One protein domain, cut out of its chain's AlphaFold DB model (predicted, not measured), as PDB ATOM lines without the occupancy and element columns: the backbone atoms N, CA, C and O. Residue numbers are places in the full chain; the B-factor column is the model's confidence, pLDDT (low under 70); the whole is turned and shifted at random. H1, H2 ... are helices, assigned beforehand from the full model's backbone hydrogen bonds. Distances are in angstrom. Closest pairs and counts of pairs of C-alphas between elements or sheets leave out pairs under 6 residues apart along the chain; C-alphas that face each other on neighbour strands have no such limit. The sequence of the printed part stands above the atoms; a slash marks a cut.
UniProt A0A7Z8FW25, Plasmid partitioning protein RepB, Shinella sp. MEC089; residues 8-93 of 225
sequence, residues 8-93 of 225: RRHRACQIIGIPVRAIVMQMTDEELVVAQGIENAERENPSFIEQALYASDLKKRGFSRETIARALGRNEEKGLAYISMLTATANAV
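This is residues 8 to 93 of the 225 residues of the protein "Plasmid partitioning protein RepB" of Shinella sp. MEC089 (UniProt A0A7Z8FW25). Four helices make a body in which the short H4 touches H2, H3 and H5; H3 and H4 lie between H2 on one side and H5 on the other, and H3 and H5 cross. A short first helix, H1, lies away from this body at the end of a long link, and residues 11 to 17 stick out free, so that this arm makes much of the length. The printed part has 86 residues with five named helices, H1 to H5 in order along the chain, and no named strand; its class is all helix. The whole is loose, with a radius of gyration of the C-alphas of 15.2 A, and elongated, with spans of 45 by 27 by 21 A.

H1, residues 8 to 15, touches no helix. H2, residues 29 to 44, touches H4, residues 65 to 71, at a steep tilt of 51 degrees, the same way; their closest C-alphas, those of Val 34 and Ala 71, are 3.9 A apart. H3, residues 48 to 60, is apart from H2, although the two follow each other in the chain. With residues 55 to 59 alone, H3 touches H4 at a steep tilt of 56 degrees, opposite ways, the closest C-alphas being those of Ala 55 and Ile 68, 6.2 A apart. H5, residues 77 to 92, touches H3 about perpendicular, at 90 degrees; the closest C-alphas, those of Ala 52 and Leu 86, are 4.4 A apart. With residues 79 to 84 alone, H5 touches H4 about perpendicular, at 84 degrees, the closest C-alphas being those of Ala 69 and Gly 79, 5.7 A apart. H4 is the hub, touching three helices, and H2 and H5 are apart. In H1, H3 and H4 every O i to N i+4 pair is within hydrogen-bond range; in H2 and in H5 11 of 12 are.

H1 begins at C-alpha 8, (28.539, 98.158, 56.910). H2 measures 22.8 A from first to last C-alpha and begins at C-alpha 29, (24.350, 78.003, 56.104). H3 measures 18.4 A. H4 has seven residues. H5 measures 24.0 A and ends at C-alpha 92, (0.510, 86.803, 45.226).

The two C-alphas farthest apart, those of Gly 17 and Glu 77, are 46.2 A from each other. The printed part has no cut. The link from H1 to H2, residues 16 to 28, is long; the other three links are tight. The mean pLDDT of the printed part is 89.8, and residues 44 and 77 are under 70.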
ATOM      1  N   ARG A   8      28.363  96.693  56.991       87.94
ATOM      2  CA  ARG A   8      28.539  98.158  56.910       87.94
ATOM      3  C   ARG A   8      29.888  98.613  57.490       87.94
ATOM      4  O   ARG A   8      30.572  99.421  56.871       87.94
ATOM      5  N   ARG A   9      30.299  98.064  58.642       90.44
ATOM      6  CA  ARG A   9      31.582  98.387  59.300       90.44
ATOM      7  C   ARG A   9      32.771  97.848  58.512       90.44
ATOM      8  O   ARG A   9      33.719  98.589  58.292       90.44
ATOM      9  N   HIS A  10      32.686  96.611  58.024       92.69
ATOM     10  CA  HIS A  10      33.703  96.037  57.144       92.69
ATOM     11  C   HIS A  10      33.917  96.911  55.901       92.69
ATOM     12  O   HIS A  10      35.049  97.279  55.597       92.69
ATOM     13  N   ARG A  11      32.830  97.315  55.226       92.62
ATOM     14  CA  ARG A  11      32.904  98.194  54.052       92.62
ATOM     15  C   ARG A  11      33.510  99.560  54.381       92.62
ATOM     16  O   ARG A  11      34.320 100.052  53.608       92.62
ATOM     17  N   ALA A  12      33.150 100.160  55.516       94.12
ATOM     18  CA  ALA A  12      33.737 101.426  55.950       94.12
ATOM     19  C   ALA A  12      35.252 101.301  56.185       94.12
ATOM     20  O   ALA A  12      36.011 102.092  55.635       94.12
ATOM     21  N   CYS A  13      35.694 100.275  56.922       95.62
ATOM     22  CA  CYS A  13      37.113  99.982  57.154       95.62
ATOM     23  C   CYS A  13      37.879  99.736  55.848       95.62
ATOM     24  O   CYS A  13      38.991 100.233  55.688       95.62
ATOM     25  N   GLN A  14      37.256  99.039  54.894       94.62
ATOM     26  CA  GLN A  14      37.817  98.805  53.566       94.62
ATOM     27  C   GLN A  14      38.033 100.113  52.788       94.62
ATOM     28  O   GLN A  14      39.070 100.268  52.151       94.62
ATOM     29  N   ILE A  15      37.093 101.063  52.861       96.50
ATOM     30  CA  ILE A  15      37.207 102.376  52.203       96.50
ATOM     31  C   ILE A  15      38.376 103.191  52.774       96.50
ATOM     32  O   ILE A  15      39.091 103.843  52.022       96.50
ATOM     33  N   ILE A  16      38.580 103.149  54.093       96.50
ATOM     34  CA  ILE A  16      39.628 103.921  54.785       96.50
ATOM     35  C   ILE A  16      40.958 103.160  54.934       96.50
ATOM     36  O   ILE A  16      41.881 103.666  55.562       96.50
ATOM     37  N   GLY A  17      41.061 101.948  54.378       95.88
ATOM     38  CA  GLY A  17      42.290 101.148  54.376       95.88
ATOM     39  C   GLY A  17      42.719 100.608  55.745       95.88
ATOM     40  O   GLY A  17      43.896 100.311  55.937       95.88
ATOM     41  N   ILE A  18      41.797 100.480  56.704       96.38
ATOM     42  CA  ILE A  18      42.108 100.001  58.059       96.38
ATOM     43  C   ILE A  18      41.734  98.514  58.184       96.38
ATOM     44  O   ILE A  18      40.619  98.135  57.810       96.38
ATOM     45  N   PRO A  19      42.615  97.654  58.733       93.06
ATOM     46  CA  PRO A  19      42.295  96.248  58.959       93.06
ATOM     47  C   PRO A  19      41.206  96.075  60.027       93.06
ATOM     48  O   PRO A  19      41.132  96.820  61.005       93.06
ATOM     49  N   VAL A  20      40.378  95.040  59.872       92.31
ATOM     50  CA  VAL A  20      39.345  94.674  60.851       92.31
ATOM     51  C   VAL A  20      39.802  93.510  61.724       92.31
ATOM     52  O   VAL A  20      40.427  92.566  61.248       92.31
ATOM     53  N   ARG A  21      39.437  93.541  63.010       92.94
ATOM     54  CA  ARG A  21      39.490  92.350  63.869       92.94
ATOM     55  C   ARG A  21      38.200  91.559  63.682       92.94
ATOM     56  O   ARG A  21      37.118  92.134  63.789       92.94
ATOM     57  N   ALA A  22      38.320  90.262  63.413       91.88
ATOM     58  CA  ALA A  22      37.191  89.367  63.193       91.88
ATOM     59  C   ALA A  22      37.241  88.181  64.159       91.88
ATOM     60  O   ALA A  22      38.315  87.664  64.462       91.88
ATOM     61  N   ILE A  23      36.067  87.744  64.615       91.00
ATOM     62  CA  ILE A  23      35.894  86.470  65.315       91.00
ATOM     63  C   ILE A  23      35.547  85.432  64.250       91.00
ATOM     64  O   ILE A  23      34.581  85.604  63.507       91.00
ATOM     65  N   VAL A  24      36.356  84.378  64.153       92.25
ATOM     66  CA  VAL A  24      36.156  83.291  63.191       92.25
ATOM     67  C   VAL A  24      35.483  82.129  63.911       92.25
ATOM     68  O   VAL A  24      36.031  81.597  64.871       92.25
ATOM     69  N   MET A  25      34.301  81.740  63.441       90.88
ATOM     70  CA  MET A  25      33.527  80.619  63.973       90.88
ATOM     71  C   MET A  25      33.104  79.698  62.834       90.88
ATOM     72  O   MET A  25      32.889  80.155  61.711       90.88
ATOM     73  N   GLN A  26      32.984  78.406  63.132       93.62
ATOM     74  CA  GLN A  26      32.319  77.462  62.238       93.62
ATOM     75  C   GLN A  26      30.810  77.689  62.339       93.62
ATOM     76  O   GLN A  26      30.276  77.744  63.445       93.62
ATOM     77  N   MET A  27      30.153  77.862  61.195       90.25
ATOM     78  CA  MET A  27      28.708  78.053  61.084       90.25
ATOM     79  C   MET A  27      28.205  77.307  59.856       90.25
ATOM     80  O   MET A  27      28.849  77.319  58.804       90.25
ATOM     81  N   THR A  28      27.047  76.683  59.994       93.00
ATOM     82  CA  THR A  28      26.254  76.163  58.881       93.00
ATOM     83  C   THR A  28      25.570  77.305  58.124       93.00
ATOM     84  O   THR A  28      25.400  78.410  58.647       93.00
ATOM     85  N   ASP A  29      25.113  77.032  56.900       90.19
ATOM     86  CA  ASP A  29      24.350  78.003  56.104       90.19
ATOM     87  C   ASP A  29      23.080  78.478  56.828       90.19
ATOM     88  O   ASP A  29      22.697  79.645  56.720       90.19
ATOM     89  N   GLU A  30      22.437  77.595  57.599       91.31
ATOM     90  CA  GLU A  30      21.265  77.947  58.402       91.31
ATOM     91  C   GLU A  30      21.616  78.911  59.534       91.31
ATOM     92  O   GLU A  30      20.953  79.935  59.700       91.31
ATOM     93  N   GLU A  31      22.664  78.605  60.301       90.62
ATOM     94  CA  GLU A  31      23.126  79.458  61.401       90.62
ATOM     95  C   GLU A  31      23.533  80.837  60.890       90.62
ATOM     96  O   GLU A  31      23.196  81.843  61.514       90.62
ATOM     97  N   LEU A  32      24.179  80.893  59.725       90.69
ATOM     98  CA  LEU A  32      24.565  82.137  59.072       90.69
ATOM     99  C   LEU A  32      23.353  82.994  58.666       90.69
ATOM    100  O   LEU A  32      23.367  84.212  58.848       90.69
ATOM    101  N   VAL A  33      22.304  82.382  58.117       89.94
ATOM    102  CA  VAL A  33      21.080  83.104  57.731       89.94
ATOM    103  C   VAL A  33      20.303  83.581  58.954       89.94
ATOM    104  O   VAL A  33      19.799  84.706  58.956       89.94
ATOM    105  N   VAL A  34      20.218  82.759  60.001       89.62
ATOM    106  CA  VAL A  34      19.563  83.144  61.260       89.62
ATOM    107  C   VAL A  34      20.293  84.321  61.897       89.62
ATOM    108  O   VAL A  34      19.662  85.323  62.225       89.62
ATOM    109  N   ALA A  35      21.619  84.231  61.981       86.88
ATOM    110  CA  ALA A  35      22.509  85.299  62.411       86.88
ATOM    111  C   ALA A  35      22.219  86.631  61.698       86.88
ATOM    112  O   ALA A  35      21.885  87.635  62.331       86.88
ATOM    113  N   GLN A  36      22.286  86.631  60.366       86.44
ATOM    114  CA  GLN A  36      22.047  87.825  59.549       86.44
ATOM    115  C   GLN A  36      20.622  88.369  59.696       86.44
ATOM    116  O   GLN A  36      20.419  89.583  59.740       86.44
ATOM    117  N   GLY A  37      19.633  87.475  59.768       86.06
ATOM    118  CA  GLY A  37      18.230  87.839  59.928       86.06
ATOM    119  C   GLY A  37      17.966  88.571  61.242       86.06
ATOM    120  O   GLY A  37      17.351  89.637  61.223       86.06
ATOM    121  N   ILE A  38      18.506  88.058  62.352       82.56
ATOM    122  CA  ILE A  38      18.373  88.673  63.681       82.56
ATOM    123  C   ILE A  38      19.022  90.064  63.701       82.56
ATOM    124  O   ILE A  38      18.376  91.023  64.116       82.56
ATOM    125  N   GLU A  39      20.245  90.213  63.167       79.56
ATOM    126  CA  GLU A  39      20.929  91.521  63.111       79.56
ATOM    127  C   GLU A  39      20.114  92.563  62.319       79.56
ATOM    128  O   GLU A  39      20.106  93.746  62.664       79.56
ATOM    129  N   ASN A  40      19.424  92.139  61.255       76.81
ATOM    130  CA  ASN A  40      18.588  93.021  60.440       76.81
ATOM    131  C   ASN A  40      17.244  93.340  61.117       76.81
ATOM    132  O   ASN A  40      16.799  94.490  61.083       76.81
ATOM    133  N   ALA A  41      16.612  92.354  61.758       74.50
ATOM    134  CA  ALA A  41      15.344  92.527  62.464       74.50
ATOM    135  C   ALA A  41      15.468  93.497  63.652       74.50
ATOM    136  O   ALA A  41      14.599  94.350  63.832       74.50
ATOM    137  N   GLU A  42      16.564  93.416  64.415       72.81
ATOM    138  CA  GLU A  42      16.825  94.282  65.575       72.81
ATOM    139  C   GLU A  42      17.109  95.743  65.203       72.81
ATOM    140  O   GLU A  42      16.879  96.645  66.009       72.81
ATOM    141  N   ARG A  43      17.615  96.003  63.991       70.62
ATOM    142  CA  ARG A  43      18.004  97.357  63.571       70.62
ATOM    143  C   ARG A  43      16.873  98.169  62.966       70.62
ATOM    144  O   ARG A  43      16.814  99.372  63.205       70.62
ATOM    145  N   GLU A  44      16.057  97.550  62.116       67.88
ATOM    146  CA  GLU A  44      15.237  98.300  61.152       67.88
ATOM    147  C   GLU A  44      13.735  98.000  61.240       67.88
ATOM    148  O   GLU A  44      12.975  98.644  60.527       67.88
ATOM    149  N   ASN A  45      13.294  97.093  62.129       78.25
ATOM    150  CA  ASN A  45      11.897  96.640  62.248       78.25
ATOM    151  C   ASN A  45      11.210  96.536  60.867       78.25
ATOM    152  O   ASN A  45      10.355  97.366  60.537       78.25
ATOM    153  N   PRO A  46      11.630  95.569  60.031       87.94
ATOM    154  CA  PRO A  46      11.252  95.525  58.625       87.94
ATOM    155  C   PRO A  46       9.734  95.552  58.463       87.94
ATOM    156  O   PRO A  46       8.997  94.890  59.203       87.94
ATOM    157  N   SER A  47       9.265  96.284  57.460       93.81
ATOM    158  CA  SER A  47       7.849  96.326  57.109       93.81
ATOM    159  C   SER A  47       7.313  94.932  56.769       93.81
ATOM    160  O   SER A  47       8.053  93.989  56.468       93.81
ATOM    161  N   PHE A  48       5.987  94.793  56.772       95.00
ATOM    162  CA  PHE A  48       5.338  93.525  56.450       95.00
ATOM    163  C   PHE A  48       5.788  92.960  55.092       95.00
ATOM    164  O   PHE A  48       6.063  91.764  54.982       95.00
ATOM    165  N   ILE A  49       5.888  93.811  54.063       96.62
ATOM    166  CA  ILE A  49       6.295  93.369  52.727       96.62
ATOM    167  C   ILE A  49       7.779  93.006  52.665       96.62
ATOM    168  O   ILE A  49       8.134  92.053  51.977       96.62
ATOM    169  N   GLU A  50       8.645  93.691  53.413       94.81
ATOM    170  CA  GLU A  50      10.067  93.336  53.500       94.81
ATOM    171  C   GLU A  50      10.255  91.973  54.166       94.81
ATOM    172  O   GLU A  50      10.976  91.130  53.631       94.81
ATOM    173  N   GLN A  51       9.532  91.705  55.261       94.62
ATOM    174  CA  GLN A  51       9.507  90.376  55.883       94.62
ATOM    175  C   GLN A  51       8.996  89.312  54.900       94.62
ATOM    176  O   GLN A  51       9.553  88.217  54.828       94.62
ATOM    177  N   ALA A  52       7.963  89.628  54.112       96.00
ATOM    178  CA  ALA A  52       7.390  88.712  53.127       96.00
ATOM    179  C   ALA A  52       8.359  88.389  51.980       96.00
ATOM    180  O   ALA A  52       8.539  87.216  51.640       96.00
ATOM    181  N   LEU A  53       9.009  89.405  51.410       95.69
ATOM    182  CA  LEU A  53      10.010  89.233  50.357       95.69
ATOM    183  C   LEU A  53      11.237  88.476  50.873       95.69
ATOM    184  O   LEU A  53      11.713  87.573  50.187       95.69
ATOM    185  N   TYR A  54      11.699  88.774  52.091       93.94
ATOM    186  CA  TYR A  54      12.802  88.055  52.730       93.94
ATOM    187  C   TYR A  54      12.466  86.576  52.958       93.94
ATOM    188  O   TYR A  54      13.226  85.694  52.561       93.94
ATOM    189  N   ALA A  55      11.288  86.284  53.517       95.12
ATOM    190  CA  ALA A  55      10.832  84.910  53.709       95.12
ATOM    191  C   ALA A  55      10.698  84.152  52.376       95.12
ATOM    192  O   ALA A  55      11.035  82.969  52.303       95.12
ATOM    193  N   SER A  56      10.221  84.818  51.318       95.69
ATOM    194  CA  SER A  56      10.132  84.223  49.978       95.69
ATOM    195  C   SER A  56      11.515  83.936  49.384       95.69
ATOM    196  O   SER A  56      11.721  82.846  48.853       95.69
ATOM    197  N   ASP A  57      12.481  84.848  49.533       94.62
ATOM    198  CA  ASP A  57      13.867  84.646  49.087       94.62
ATOM    199  C   ASP A  57      14.526  83.445  49.780       94.62
ATOM    200  O   ASP A  57      15.033  82.538  49.117       94.62
ATOM    201  N   LEU A  58      14.436  83.373  51.111       94.31
ATOM    202  CA  LEU A  58      14.980  82.242  51.861       94.31
ATOM    203  C   LEU A  58      14.309  80.918  51.479       94.31
ATOM    204  O   LEU A  58      14.985  79.900  51.328       94.31
ATOM    205  N   LYS A  59      12.991  80.926  51.251       95.38
ATOM    206  CA  LYS A  59      12.273  79.738  50.779       95.38
ATOM    207  C   LYS A  59      12.747  79.304  49.388       95.38
ATOM    208  O   LYS A  59      12.939  78.111  49.171       95.38
ATOM    209  N   LYS A  60      12.968  80.243  48.456       94.94
ATOM    210  CA  LYS A  60      13.524  79.956  47.114       94.94
ATOM    211  C   LYS A  60      14.936  79.363  47.194       94.94
ATOM    212  O   LYS A  60      15.288  78.532  46.366       94.94
ATOM    213  N   ARG A  61      15.717  79.757  48.203       93.88
ATOM    214  CA  ARG A  61      17.062  79.229  48.491       93.88
ATOM    215  C   ARG A  61      17.060  77.869  49.204       93.88
ATOM    216  O   ARG A  61      18.130  77.333  49.457       93.88
ATOM    217  N   GLY A  62      15.887  77.306  49.507       95.06
ATOM    218  CA  GLY A  62      15.744  75.967  50.083       95.06
ATOM    219  C   GLY A  62      15.747  75.907  51.613       95.06
ATOM    220  O   GLY A  62      15.744  74.809  52.162       95.06
ATOM    221  N   PHE A  63      15.720  77.045  52.316       94.31
ATOM    222  CA  PHE A  63      15.657  77.042  53.780       94.31
ATOM    223  C   PHE A  63      14.290  76.578  54.296       94.31
ATOM    224  O   PHE A  63      13.238  76.913  53.739       94.31
ATOM    225  N   SER A  64      14.309  75.830  55.402       93.31
ATOM    226  CA  SER A  64      13.105  75.355  56.088       93.31
ATOM    227  C   SER A  64      12.292  76.514  56.677       93.31
ATOM    228  O   SER A  64      12.813  77.603  56.944       93.31
ATOM    229  N   ARG A  65      10.991  76.298  56.912       92.19
ATOM    230  CA  ARG A  65      10.135  77.334  57.521       92.19
ATOM    231  C   ARG A  65      10.599  77.669  58.934       92.19
ATOM    232  O   ARG A  65      10.484  78.818  59.344       92.19
ATOM    233  N   GLU A  66      11.146  76.689  59.634       92.31
ATOM    234  CA  GLU A  66      11.721  76.780  60.968       92.31
ATOM    235  C   GLU A  66      12.953  77.697  60.957       92.31
ATOM    236  O   GLU A  66      13.056  78.614  61.770       92.31
ATOM    237  N   THR A  67      13.857  77.521  59.989       92.50
ATOM    238  CA  THR A  67      15.033  78.390  59.819       92.50
ATOM    239  C   THR A  67      14.633  79.814  59.437       92.50
ATOM    240  O   THR A  67      15.161  80.770  60.004       92.50
ATOM    241  N   ILE A  68      13.640  79.983  58.560       93.62
ATOM    242  CA  ILE A  68      13.104  81.307  58.202       93.62
ATOM    243  C   ILE A  68      12.453  81.990  59.413       93.62
ATOM    244  O   ILE A  68      12.649  83.186  59.627       93.62
ATOM    245  N   ALA A  69      11.694  81.242  60.217       92.50
ATOM    246  CA  ALA A  69      11.047  81.758  61.419       92.50
ATOM    247  C   ALA A  69      12.088  82.237  62.439       92.50
ATOM    248  O   ALA A  69      11.993  83.373  62.908       92.50
ATOM    249  N   ARG A  70      13.144  81.442  62.670       91.00
ATOM    250  CA  ARG A  70      14.301  81.841  63.491       91.00
ATOM    251  C   ARG A  70      14.981  83.105  62.964       91.00
ATOM    252  O   ARG A  70      15.243  84.019  63.739       91.00
ATOM    253  N   ALA A  71      15.209  83.196  61.654       90.12
ATOM    254  CA  ALA A  71      15.826  84.370  61.029       90.12
ATOM    255  C   ALA A  71      14.969  85.644  61.147       90.12
ATOM    256  O   ALA A  71      15.504  86.745  61.114       90.12
ATOM    257  N   LEU A  72      13.650  85.509  61.300       89.69
ATOM    258  CA  LEU A  72      12.728  86.618  61.564       89.69
ATOM    259  C   LEU A  72      12.482  86.858  63.065       89.69
ATOM    260  O   LEU A  72      11.588  87.630  63.414       89.69
ATOM    261  N   GLY A  73      13.226  86.189  63.954       87.62
ATOM    262  CA  GLY A  73      13.074  86.315  65.406       87.62
ATOM    263  C   GLY A  73      11.779  85.706  65.955       87.62
ATOM    264  O   GLY A  73      11.289  86.132  66.998       87.62
ATOM    265  N   ARG A  74      11.181  84.734  65.253       83.56
ATOM    266  CA  ARG A  74       9.905  84.096  65.615       83.56
ATOM    267  C   ARG A  74      10.111  82.608  65.879       83.56
ATOM    268  O   ARG A  74       9.999  81.796  64.969       83.56
ATOM    269  N   ASN A  75      10.374  82.251  67.132       71.00
ATOM    270  CA  ASN A  75      10.746  80.880  67.520       71.00
ATOM    271  C   ASN A  75       9.570  80.020  68.028       71.00
ATOM    272  O   ASN A  75       9.772  78.871  68.404       71.00
ATOM    273  N   GLU A  76       8.350  80.558  68.055       73.06
ATOM    274  CA  GLU A  76       7.157  79.865  68.558       73.06
ATOM    275  C   GLU A  76       6.390  79.137  67.442       73.06
ATOM    276  O   GLU A  76       6.496  79.488  66.269       73.06
ATOM    277  N   GLU A  77       5.530  78.181  67.805       67.19
ATOM    278  CA  GLU A  77       4.678  77.408  66.881       67.19
ATOM    279  C   GLU A  77       3.840  78.305  65.939       67.19
ATOM    280  O   GLU A  77       3.696  78.034  64.743       67.19
ATOM    281  N   LYS A  78       3.385  79.467  66.434       70.75
ATOM    282  CA  LYS A  78       2.679  80.495  65.641       70.75
ATOM    283  C   LYS A  78       3.556  81.140  64.553       70.75
ATOM    284  O   LYS A  78       3.030  81.723  63.600       70.75
ATOM    285  N   GLY A  79       4.878  81.031  64.664       79.88
ATOM    286  CA  GLY A  79       5.853  81.519  63.694       79.88
ATOM    287  C   GLY A  79       5.721  80.833  62.336       79.88
ATOM    288  O   GLY A  79       5.726  81.514  61.313       79.88
ATOM    289  N   LEU A  80       5.486  79.518  62.293       88.12
ATOM    290  CA  LEU A  80       5.406  78.761  61.033       88.12
ATOM    291  C   LEU A  80       4.181  79.140  60.186       88.12
ATOM    292  O   LEU A  80       4.267  79.249  58.954       88.12
ATOM    293  N   ALA A  81       3.041  79.384  60.840       90.44
ATOM    294  CA  ALA A  81       1.841  79.904  60.186       90.44
ATOM    295  C   ALA A  81       2.097  81.306  59.611       90.44
ATOM    296  O   ALA A  81       1.739  81.587  58.465       90.44
ATOM    297  N   TYR A  82       2.801  82.155  60.364       91.56
ATOM    298  CA  TYR A  82       3.204  83.480  59.903       91.56
ATOM    299  C   TYR A  82       4.139  83.416  58.685       91.56
ATOM    300  O   TYR A  82       3.904  84.133  57.715       91.56
ATOM    301  N   ILE A  83       5.129  82.514  58.665       94.31
ATOM    302  CA  ILE A  83       6.013  82.320  57.497       94.31
ATOM    303  C   ILE A  83       5.224  81.851  56.272       94.31
ATOM    304  O   ILE A  83       5.433  82.329  55.154       94.31
ATOM    305  N   SER A  84       4.282  80.931  56.472       92.94
ATOM    306  CA  SER A  84       3.432  80.434  55.384       92.94
ATOM    307  C   SER A  84       2.584  81.569  54.788       92.94
ATOM    308  O   SER A  84       2.520  81.723  53.571       92.94
ATOM    309  N   MET A  85       2.023  82.430  55.639       94.12
ATOM    310  CA  MET A  85       1.259  83.617  55.242       94.12
ATOM    311  C   MET A  85       2.123  84.684  54.541       94.12
ATOM    312  O   MET A  85       1.716  85.230  53.514       94.12
ATOM    313  N   LEU A  86       3.325  84.963  55.056       95.31
ATOM    314  CA  LEU A  86       4.290  85.878  54.438       95.31
ATOM    315  C   LEU A  86       4.655  85.428  53.020       95.31
ATOM    316  O   LEU A  86       4.540  86.199  52.068       95.31
ATOM    317  N   THR A  87       5.039  84.159  52.870       95.12
ATOM    318  CA  THR A  87       5.430  83.602  51.568       95.12
ATOM    319  C   THR A  87       4.254  83.548  50.591       95.12
ATOM    320  O   THR A  87       4.440  83.841  49.412       95.12
ATOM    321  N   ALA A  88       3.037  83.258  51.063       94.38
ATOM    322  CA  ALA A  88       1.831  83.336  50.238       94.38
ATOM    323  C   ALA A  88       1.573  84.764  49.729       94.38
ATOM    324  O   ALA A  88       1.305  84.950  48.544       94.38
ATOM    325  N   THR A  89       1.714  85.773  50.595       94.94
ATOM    326  CA  THR A  89       1.504  87.176  50.206       94.94
ATOM    327  C   THR A  89       2.564  87.657  49.216       94.94
ATOM    328  O   THR A  89       2.223  88.280  48.213       94.94
ATOM    329  N   ALA A  90       3.838  87.313  49.444       94.50
ATOM    330  CA  ALA A  90       4.932  87.635  48.525       94.50
ATOM    331  C   ALA A  90       4.720  87.033  47.129       94.50
ATOM    332  O   ALA A  90       5.028  87.672  46.130       94.50
ATOM    333  N   ASN A  91       4.179  85.816  47.059       92.81
ATOM    334  CA  ASN A  91       3.929  85.132  45.793       92.81
ATOM    335  C   ASN A  91       2.670  85.636  45.074       92.81
ATOM    336  O   ASN A  91       2.540  85.440  43.869       92.81
ATOM    337  N   ALA A  92       1.740  86.265  45.797       92.88
ATOM    338  CA  ALA A  92       0.510  86.803  45.226       92.88
ATOM    339  C   ALA A  92       0.709  88.162  44.538       92.88
ATOM    340  O   ALA A  92      -0.112  88.542  43.713       92.88
ATOM    341  N   VAL A  93       1.765  88.910  44.863       93.31
ATOM    342  CA  VAL A  93       2.050  90.224  44.267       93.31
ATOM    343  C   VAL A  93       3.263  90.109  43.342       93.31
ATOM    344  O   VAL A  93       4.281  89.563  43.766       93.31
TER     345      VAL A  93